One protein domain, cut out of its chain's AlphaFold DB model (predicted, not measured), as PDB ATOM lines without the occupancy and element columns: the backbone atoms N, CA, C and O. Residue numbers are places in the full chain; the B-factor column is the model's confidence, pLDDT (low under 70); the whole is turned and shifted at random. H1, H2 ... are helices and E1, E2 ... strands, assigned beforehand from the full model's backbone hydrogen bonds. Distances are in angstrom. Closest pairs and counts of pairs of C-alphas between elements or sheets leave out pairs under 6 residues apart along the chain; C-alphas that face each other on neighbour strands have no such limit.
ATOM      1  N   TYR A 360     142.923 141.346 202.943       86.75
ATOM      2  CA  TYR A 360     143.215 142.284 201.862       86.75
ATOM      3  C   TYR A 360     143.676 143.642 202.401       86.75
ATOM      4  O   TYR A 360     143.274 144.082 203.478       86.75
ATOM      5  N   ARG A 361     144.503 144.341 201.621       87.88
ATOM      6  CA  ARG A 361     144.952 145.711 201.886       87.88
ATOM      7  C   ARG A 361     144.780 146.588 200.653       87.88
ATOM      8  O   ARG A 361     144.847 146.110 199.522       87.88
ATOM      9  N   VAL A 362     144.589 147.887 200.865       87.56
ATOM     10  CA  VAL A 362     144.684 148.858 199.769       87.56
ATOM     11  C   VAL A 362     146.157 149.013 199.397       87.56
ATOM     12  O   VAL A 362     147.009 149.208 200.270       87.56
ATOM     13  N   LEU A 363     146.457 148.893 198.108       89.25
ATOM     14  CA  LEU A 363     147.802 149.046 197.569       89.25
ATOM     15  C   LEU A 363     148.278 150.491 197.754       89.25
ATOM     16  O   LEU A 363     147.565 151.433 197.399       89.25
ATOM     17  N   LYS A 364     149.487 150.679 198.295       90.62
ATOM     18  CA  LYS A 364     150.045 152.024 198.496       90.62
ATOM     19  C   LYS A 364     150.390 152.671 197.158       90.62
ATOM     20  O   LYS A 364     150.678 151.989 196.179       90.62
ATOM     21  N   ASN A 365     150.423 154.003 197.141       89.50
ATOM     22  CA  ASN A 365     150.712 154.787 195.939       89.50
ATOM     23  C   ASN A 365     152.069 154.418 195.304       89.50
ATOM     24  O   ASN A 365     152.148 154.228 194.095       89.50
ATOM     25  N   ASP A 366     153.106 154.238 196.124       89.38
ATOM     26  CA  ASP A 366     154.466 153.935 195.655       89.38
ATOM     27  C   ASP A 366     154.572 152.519 195.070       89.38
ATOM     28  O   ASP A 366     155.156 152.316 194.005       89.38
ATOM     29  N   GLU A 367     153.938 151.545 195.734       89.88
ATOM     30  CA  GLU A 367     153.842 150.159 195.259       89.88
ATOM     31  C   GLU A 367     153.065 150.102 193.936       89.88
ATOM     32  O   GLU A 367     153.490 149.448 192.984       89.88
ATOM     33  N   ARG A 368     151.959 150.848 193.839       92.31
ATOM     34  CA  ARG A 368     151.144 150.956 192.626       92.31
ATOM     35  C   ARG A 368     151.930 151.555 191.466       92.31
ATOM     36  O   ARG A 368     151.887 151.015 190.364       92.31
ATOM     37  N   ASN A 369     152.688 152.621 191.710       92.25
ATOM     38  CA  ASN A 369     153.530 153.246 190.691       92.25
ATOM     39  C   ASN A 369     154.620 152.287 190.192       92.25
ATOM     40  O   ASN A 369     154.879 152.222 188.989       92.25
ATOM     41  N   TYR A 370     155.224 151.505 191.092       95.06
ATOM     42  CA  TYR A 370     156.184 150.468 190.716       95.06
ATOM     43  C   TYR A 370     155.544 149.389 189.829       95.06
ATOM     44  O   TYR A 370     156.076 149.075 188.763       95.06
ATOM     45  N   VAL A 371     154.372 148.879 190.218       94.94
ATOM     46  CA  VAL A 371     153.612 147.888 189.435       94.94
ATOM     47  C   VAL A 371     153.232 148.439 188.061       94.94
ATOM     48  O   VAL A 371     153.439 147.767 187.054       94.94
ATOM     49  N   LEU A 372     152.733 149.674 187.986       95.44
ATOM     50  CA  LEU A 372     152.393 150.320 186.717       95.44
ATOM     51  C   LEU A 372     153.614 150.463 185.806       95.44
ATOM     52  O   LEU A 372     153.530 150.158 184.616       95.44
ATOM     53  N   LYS A 373     154.766 150.871 186.349       96.75
ATOM     54  CA  LYS A 373     156.019 150.977 185.587       96.75
ATOM     55  C   LYS A 373     156.433 149.628 184.995       96.75
ATOM     56  O   LYS A 373     156.804 149.567 183.821       96.75
ATOM     57  N   GLU A 374     156.324 148.561 185.778       97.00
ATOM     58  CA  GLU A 374     156.626 147.200 185.337       97.00
ATOM     59  C   GLU A 374     155.642 146.719 184.258       97.00
ATOM     60  O   GLU A 374     156.060 146.250 183.198       97.00
ATOM     61  N   LEU A 375     154.336 146.932 184.450       97.44
ATOM     62  CA  LEU A 375     153.312 146.593 183.456       97.44
ATOM     63  C   LEU A 375     153.509 147.357 182.139       97.44
ATOM     64  O   LEU A 375     153.399 146.771 181.060       97.44
ATOM     65  N   HIS A 376     153.860 148.644 182.193       96.88
ATOM     66  CA  HIS A 376     154.198 149.422 181.000       96.88
ATOM     67  C   HIS A 376     155.472 148.917 180.309       96.88
ATOM     68  O   HIS A 376     155.550 148.962 179.076       96.88
ATOM     69  N   SER A 377     156.456 148.425 181.065       97.69
ATOM     70  CA  SER A 377     157.652 147.785 180.506       97.69
ATOM     71  C   SER A 377     157.282 146.511 179.742       97.69
ATOM     72  O   SER A 377     157.571 146.395 178.547       97.69
ATOM     73  N   GLN A 378     156.520 145.615 180.373       97.12
ATOM     74  CA  GLN A 378     156.042 144.373 179.759       97.12
ATOM     75  C   GLN A 378     155.165 144.641 178.529       97.12
ATOM     76  O   GLN A 378     155.306 143.979 177.499       97.12
ATOM     77  N   LEU A 379     154.306 145.664 178.584       97.38
ATOM     78  CA  LEU A 379     153.491 146.088 177.447       97.38
ATOM     79  C   LEU A 379     154.363 146.463 176.243       97.38
ATOM     80  O   LEU A 379     154.065 146.062 175.116       97.38
ATOM     81  N   LYS A 380     155.447 147.220 176.461       96.94
ATOM     82  CA  LYS A 380     156.386 147.614 175.398       96.94
ATOM     83  C   LYS A 380     157.107 146.400 174.810       96.94
ATOM     84  O   LYS A 380     157.241 146.324 173.588       96.94
ATOM     85  N   GLU A 381     157.546 145.461 175.642       96.94
ATOM     86  CA  GLU A 381     158.227 144.235 175.203       96.94
ATOM     87  C   GLU A 381     157.313 143.339 174.362       96.94
ATOM     88  O   GLU A 381     157.644 143.022 173.217       96.94
ATOM     89  N   ILE A 382     156.118 143.017 174.867       96.56
ATOM     90  CA  ILE A 382     155.150 142.166 174.163       96.56
ATOM     91  C   ILE A 382     154.657 142.839 172.881       96.56
ATOM     92  O   ILE A 382     154.473 142.166 171.870       96.56
ATOM     93  N   ASN A 383     154.483 144.164 172.865       96.44
ATOM     94  CA  ASN A 383     154.089 144.885 171.653       96.44
ATOM     95  C   ASN A 383     155.172 144.817 170.564       96.44
ATOM     96  O   ASN A 383     154.862 144.583 169.395       96.44
ATOM     97  N   LYS A 384     156.452 144.947 170.937       95.69
ATOM     98  CA  LYS A 384     157.569 144.721 170.005       95.69
ATOM     99  C   LYS A 384     157.570 143.280 169.490       95.69
ATOM    100  O   LYS A 384     157.691 143.065 168.286       95.69
ATOM    101  N   GLU A 385     157.379 142.300 170.371       94.75
ATOM    102  CA  GLU A 385     157.330 140.885 169.989       94.75
ATOM    103  C   GLU A 385     156.148 140.579 169.050       94.75
ATOM    104  O   GLU A 385     156.301 139.892 168.043       94.75
ATOM    105  N   TYR A 386     154.976 141.152 169.324       94.81
ATOM    106  CA  TYR A 386     153.764 141.010 168.517       94.81
ATOM    107  C   TYR A 386     153.928 141.585 167.104       94.81
ATOM    108  O   TYR A 386     153.463 140.981 166.134       94.81
ATOM    109  N   LYS A 387     154.596 142.740 166.973       93.81
ATOM    110  CA  LYS A 387     154.891 143.368 165.675       93.81
ATOM    111  C   LYS A 387     155.894 142.552 164.859       93.81
ATOM    112  O   LYS A 387     155.704 142.386 163.658       93.81
ATOM    113  N   ASN A 388     156.921 142.013 165.513       93.81
ATOM    114  CA  ASN A 388     158.009 141.292 164.851       93.81
ATOM    115  C   ASN A 388     157.656 139.831 164.508       93.81
ATOM    116  O   ASN A 388     158.282 139.231 163.631       93.81
ATOM    117  N   ASN A 389     156.658 139.244 165.176       91.56
ATOM    118  CA  ASN A 389     156.263 137.857 164.960       91.56
ATOM    119  C   ASN A 389     155.409 137.664 163.696       91.56
ATOM    120  O   ASN A 389     154.372 138.298 163.498       91.56
ATOM    121  N   LYS A 390     155.837 136.708 162.862       91.25
ATOM    122  CA  LYS A 390     155.153 136.304 161.618       91.25
ATOM    123  C   LYS A 390     154.221 135.099 161.794       91.25
ATOM    124  O   LYS A 390     153.373 134.854 160.943       91.25
ATOM    125  N   ASP A 391     154.387 134.343 162.878       94.69
ATOM    126  CA  ASP A 391     153.565 133.173 163.196       94.69
ATOM    127  C   ASP A 391     152.191 133.612 163.724       94.69
ATOM    128  O   ASP A 391     152.095 134.273 164.761       94.69
ATOM    129  N   THR A 392     151.125 133.244 163.010       91.56
ATOM    130  CA  THR A 392     149.748 133.635 163.335       91.56
ATOM    131  C   THR A 392     149.279 133.064 164.672       91.56
ATOM    132  O   THR A 392     148.565 133.755 165.397       91.56
ATOM    133  N   GLY A 393     149.717 131.856 165.049       93.94
ATOM    134  CA  GLY A 393     149.342 131.229 166.320       93.94
ATOM    135  C   GLY A 393     149.911 131.993 167.514       93.94
ATOM    136  O   GLY A 393     149.169 132.433 168.393       93.94
ATOM    137  N   LYS A 394     151.222 132.253 167.489       93.56
ATOM    138  CA  LYS A 394     151.906 133.045 168.525       93.56
ATOM    139  C   LYS A 394     151.422 134.488 168.572       93.56
ATOM    140  O   LYS A 394     151.312 135.062 169.649       93.56
ATOM    141  N   LYS A 395     151.092 135.078 167.420       93.69
ATOM    142  CA  LYS A 395     150.549 136.439 167.353       93.69
ATOM    143  C   LYS A 395     149.199 136.540 168.065       93.69
ATOM    144  O   LYS A 395     148.986 137.489 168.810       93.69
ATOM    145  N   ILE A 396     148.325 135.542 167.928       93.50
ATOM    146  CA  ILE A 396     147.058 135.486 168.676       93.50
ATOM    147  C   ILE A 396     147.311 135.388 170.187       93.50
ATOM    148  O   ILE A 396     146.661 136.088 170.961       93.50
ATOM    149  N   GLU A 397     148.259 134.556 170.624       95.62
ATOM    150  CA  GLU A 397     148.618 134.435 172.045       95.62
ATOM    151  C   GLU A 397     149.188 135.741 172.614       95.62
ATOM    152  O   GLU A 397     148.755 136.194 173.673       95.62
ATOM    153  N   LEU A 398     150.104 136.391 171.891       96.38
ATOM    154  CA  LEU A 398     150.657 137.691 172.272       96.38
ATOM    155  C   LEU A 398     149.588 138.784 172.278       96.38
ATOM    156  O   LEU A 398     149.606 139.629 173.162       96.38
ATOM    157  N   GLY A 399     148.629 138.743 171.350       94.75
ATOM    158  CA  GLY A 399     147.480 139.648 171.330       94.75
ATOM    159  C   GLY A 399     146.605 139.518 172.580       94.75
ATOM    160  O   GLY A 399     146.186 140.529 173.139       94.75
ATOM    161  N   LYS A 400     146.383 138.288 173.071       96.88
ATOM    162  CA  LYS A 400     145.674 138.046 174.341       96.88
ATOM    163  C   LYS A 400     146.442 138.614 175.533       96.88
ATOM    164  O   LYS A 400     145.850 139.344 176.319       96.88
ATOM    165  N   LYS A 401     147.754 138.360 175.615       96.75
ATOM    166  CA  LYS A 401     148.619 138.924 176.669       96.75
ATOM    167  C   LYS A 401     148.650 140.453 176.636       96.75
ATOM    168  O   LYS A 401     148.589 141.097 177.672       96.75
ATOM    169  N   LEU A 402     148.697 141.042 175.442       96.69
ATOM    170  CA  LEU A 402     148.606 142.490 175.244       96.69
ATOM    171  C   LEU A 402     147.305 143.064 175.804       96.69
ATOM    172  O   LEU A 402     147.327 144.129 176.415       96.69
ATOM    173  N   LYS A 403     146.181 142.375 175.586       97.25
ATOM    174  CA  LYS A 403     144.880 142.780 176.122       97.25
ATOM    175  C   LYS A 403     144.857 142.686 177.650       97.25
ATOM    176  O   LYS A 403     144.484 143.652 178.297       97.25
ATOM    177  N   GLU A 404     145.339 141.577 178.204       97.12
ATOM    178  CA  GLU A 404     145.416 141.336 179.652       97.12
ATOM    179  C   GLU A 404     146.288 142.375 180.378       97.12
ATOM    180  O   GLU A 404     145.888 142.907 181.411       97.12
ATOM    181  N   ILE A 405     147.449 142.733 179.816       97.38
ATOM    182  CA  ILE A 405     148.314 143.772 180.396       97.38
ATOM    183  C   ILE A 405     147.643 145.146 180.330       97.38
ATOM    184  O   ILE A 405     147.740 145.907 181.286       97.38
ATOM    185  N   LYS A 406     146.945 145.477 179.235       96.56
ATOM    186  CA  LYS A 406     146.203 146.744 179.132       96.56
ATOM    187  C   LYS A 406     145.087 146.837 180.172       96.56
ATOM    188  O   LYS A 406     145.001 147.848 180.855       96.56
ATOM    189  N   GLU A 407     144.298 145.774 180.321       96.44
ATOM    190  CA  GLU A 407     143.258 145.674 181.352       96.44
ATOM    191  C   GLU A 407     143.875 145.774 182.761       96.44
ATOM    192  O   GLU A 407     143.355 146.475 183.621       96.44
ATOM    193  N   SER A 408     145.039 145.156 182.991       95.19
ATOM    194  CA  SER A 408     145.759 145.259 184.268       95.19
ATOM    195  C   SER A 408     146.227 146.689 184.552       95.19
ATOM    196  O   SER A 408     146.051 147.179 185.664       95.19
ATOM    197  N   ILE A 409     146.787 147.388 183.561       95.88
ATOM    198  CA  ILE A 409     147.185 148.797 183.699       95.88
ATOM    199  C   ILE A 409     145.973 149.659 184.045       95.88
ATOM    200  O   ILE A 409     146.067 150.488 184.944       95.88
ATOM    201  N   GLU A 410     144.835 149.450 183.387       94.75
ATOM    202  CA  GLU A 410     143.592 150.167 183.684       94.75
ATOM    203  C   GLU A 410     143.131 149.927 185.133       94.75
ATOM    204  O   GLU A 410     142.828 150.878 185.854       94.75
ATOM    205  N   LEU A 411     143.182 148.677 185.609       92.00
ATOM    206  CA  LEU A 411     142.855 148.333 186.997       92.00
ATOM    207  C   LEU A 411     143.790 149.015 188.005       92.00
ATOM    208  O   LEU A 411     143.308 149.577 188.988       92.00
ATOM    209  N   PHE A 412     145.104 148.996 187.757       92.31
ATOM    210  CA  PHE A 412     146.102 149.614 188.636       92.31
ATOM    211  C   PHE A 412     146.222 151.136 188.471       92.31
ATOM    212  O   PHE A 412     146.849 151.785 189.304       92.31
ATOM    213  N   SER A 413     145.615 151.729 187.440       91.19
ATOM    214  CA  SER A 413     145.542 153.189 187.282       91.19
ATOM    215  C   SER A 413     144.559 153.817 188.270       91.19
ATOM    216  O   SER A 413     144.678 154.995 188.609       91.19
ATOM    217  N   ASN A 414     143.611 153.028 188.781       88.81
ATOM    218  CA  ASN A 414     142.698 153.481 189.819       88.81
ATOM    219  C   ASN A 414     143.452 153.731 191.137       88.81
ATOM    220  O   ASN A 414     144.299 152.933 191.533       88.81
ATOM    221  N   PRO A 415     143.125 154.804 191.880       83.12
ATOM    222  CA  PRO A 415     143.819 155.122 193.126       83.12
ATOM    223  C   PRO A 415     143.528 154.120 194.255       83.12
ATOM    224  O   PRO A 415     144.367 153.942 195.135       83.12
ATOM    225  N   TYR A 416     142.373 153.449 194.211       83.62
ATOM    226  CA  TYR A 416     141.917 152.495 195.223       83.62
ATOM    227  C   TYR A 416     141.939 151.071 194.660       83.62
ATOM    228  O   TYR A 416     140.939 150.584 194.134       83.62
ATOM    229  N   VAL A 417     143.091 150.407 194.763       86.94
ATOM    230  CA  VAL A 417     143.260 149.002 194.358       86.94
ATOM    231  C   VAL A 417     143.378 148.143 195.605       86.94
ATOM    232  O   VAL A 417     144.202 148.427 196.469       86.94
ATOM    233  N   VAL A 418     142.564 147.096 195.695       88.69
ATOM    234  CA  VAL A 418     142.590 146.142 196.807       88.69
ATOM    235  C   VAL A 418     143.367 144.905 196.372       88.69
ATOM    236  O   VAL A 418     143.040 144.289 195.360       88.69
ATOM    237  N   VAL A 419     144.399 144.556 197.134       87.81
ATOM    238  CA  VAL A 419     145.287 143.414 196.890       87.81
ATOM    239  C   VAL A 419     145.369 142.535 198.135       87.81
ATOM    240  O   VAL A 419     145.027 142.980 199.230       87.81
ATOM    241  N   ASP A 420     145.812 141.289 197.980       89.81
ATOM    242  CA  ASP A 420     146.069 140.406 199.122       89.81
ATOM    243  C   ASP A 420     147.109 141.040 200.069       89.81
ATOM    244  O   ASP A 420     148.009 141.764 199.641       89.81
ATOM    245  N   GLU A 421     147.039 140.738 201.367       84.44
ATOM    246  CA  GLU A 421     147.996 141.257 202.360       84.44
ATOM    247  C   GLU A 421     149.470 140.983 202.002       84.44
ATOM    248  O   GLU A 421     150.337 141.793 202.326       84.44
ATOM    249  N   ASN A 422     149.742 139.880 201.295       84.19
ATOM    250  CA  ASN A 422     151.087 139.442 200.900       84.19
ATOM    251  C   ASN A 422     151.510 139.876 199.481       84.19
ATOM    252  O   ASN A 422     152.477 139.316 198.962       84.19
ATOM    253  N   PHE A 423     150.762 140.784 198.846       81.81
ATOM    254  CA  PHE A 423     151.047 141.283 197.498       81.81
ATOM    255  C   PHE A 423     152.397 141.993 197.398       81.81
ATOM    256  O   PHE A 423     152.664 142.869 198.265       81.81
TER     257      PHE A 423
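This is residues 360 to 423 of the 423 residues of an uncharacterized protein of Plasmodium malariae (UniProt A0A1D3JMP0). A long helical hairpin: H1 and H2 lie side by side, and a tiny two-strand sheet of E1 and E2 sits at the end where the printed part begins and ends. The 64 printed residues hold E1, H1, H2 and E2 in that order; the sheet is antiparallel, and the class is mostly helix. The whole is loose, a rod of 42 by 19 by 17 A, with a radius of gyration of the C-alphas of 14.1 A.

E1, residues 360 to 362, and E2, residues 418 to 420, are antiparallel neighbours at 138 degrees; N 361 and O 419 are 2.8 A apart, within hydrogen-bond range. H1, residues 365 to 388, and H2, residues 392 to 413, form a helical hairpin and touch, the closest C-alphas being those of Tyr 386 and Lys 395, 5.7 A apart. They run opposite ways at a shallow tilt of 19 degrees. In H1 and H2 every O i to N i+4 pair is within hydrogen-bond range. E1 and H2 are apart, as are H1 and E2.

E1 begins at C-alpha 360 (143.215, 142.284, 201.862). H1 measures 34.7 A from first to last C-alpha and H2 31.2 A; E1 and E2 measure 7.1 A each. E2 ends at C-alpha 420 (146.069, 140.406, 199.122).

The C-alphas farthest apart, those of Arg 361 and Lys 390, are 42.6 A apart. The printed part has no cut, its three links are tight, and no printed residue is under 70 in pLDDT.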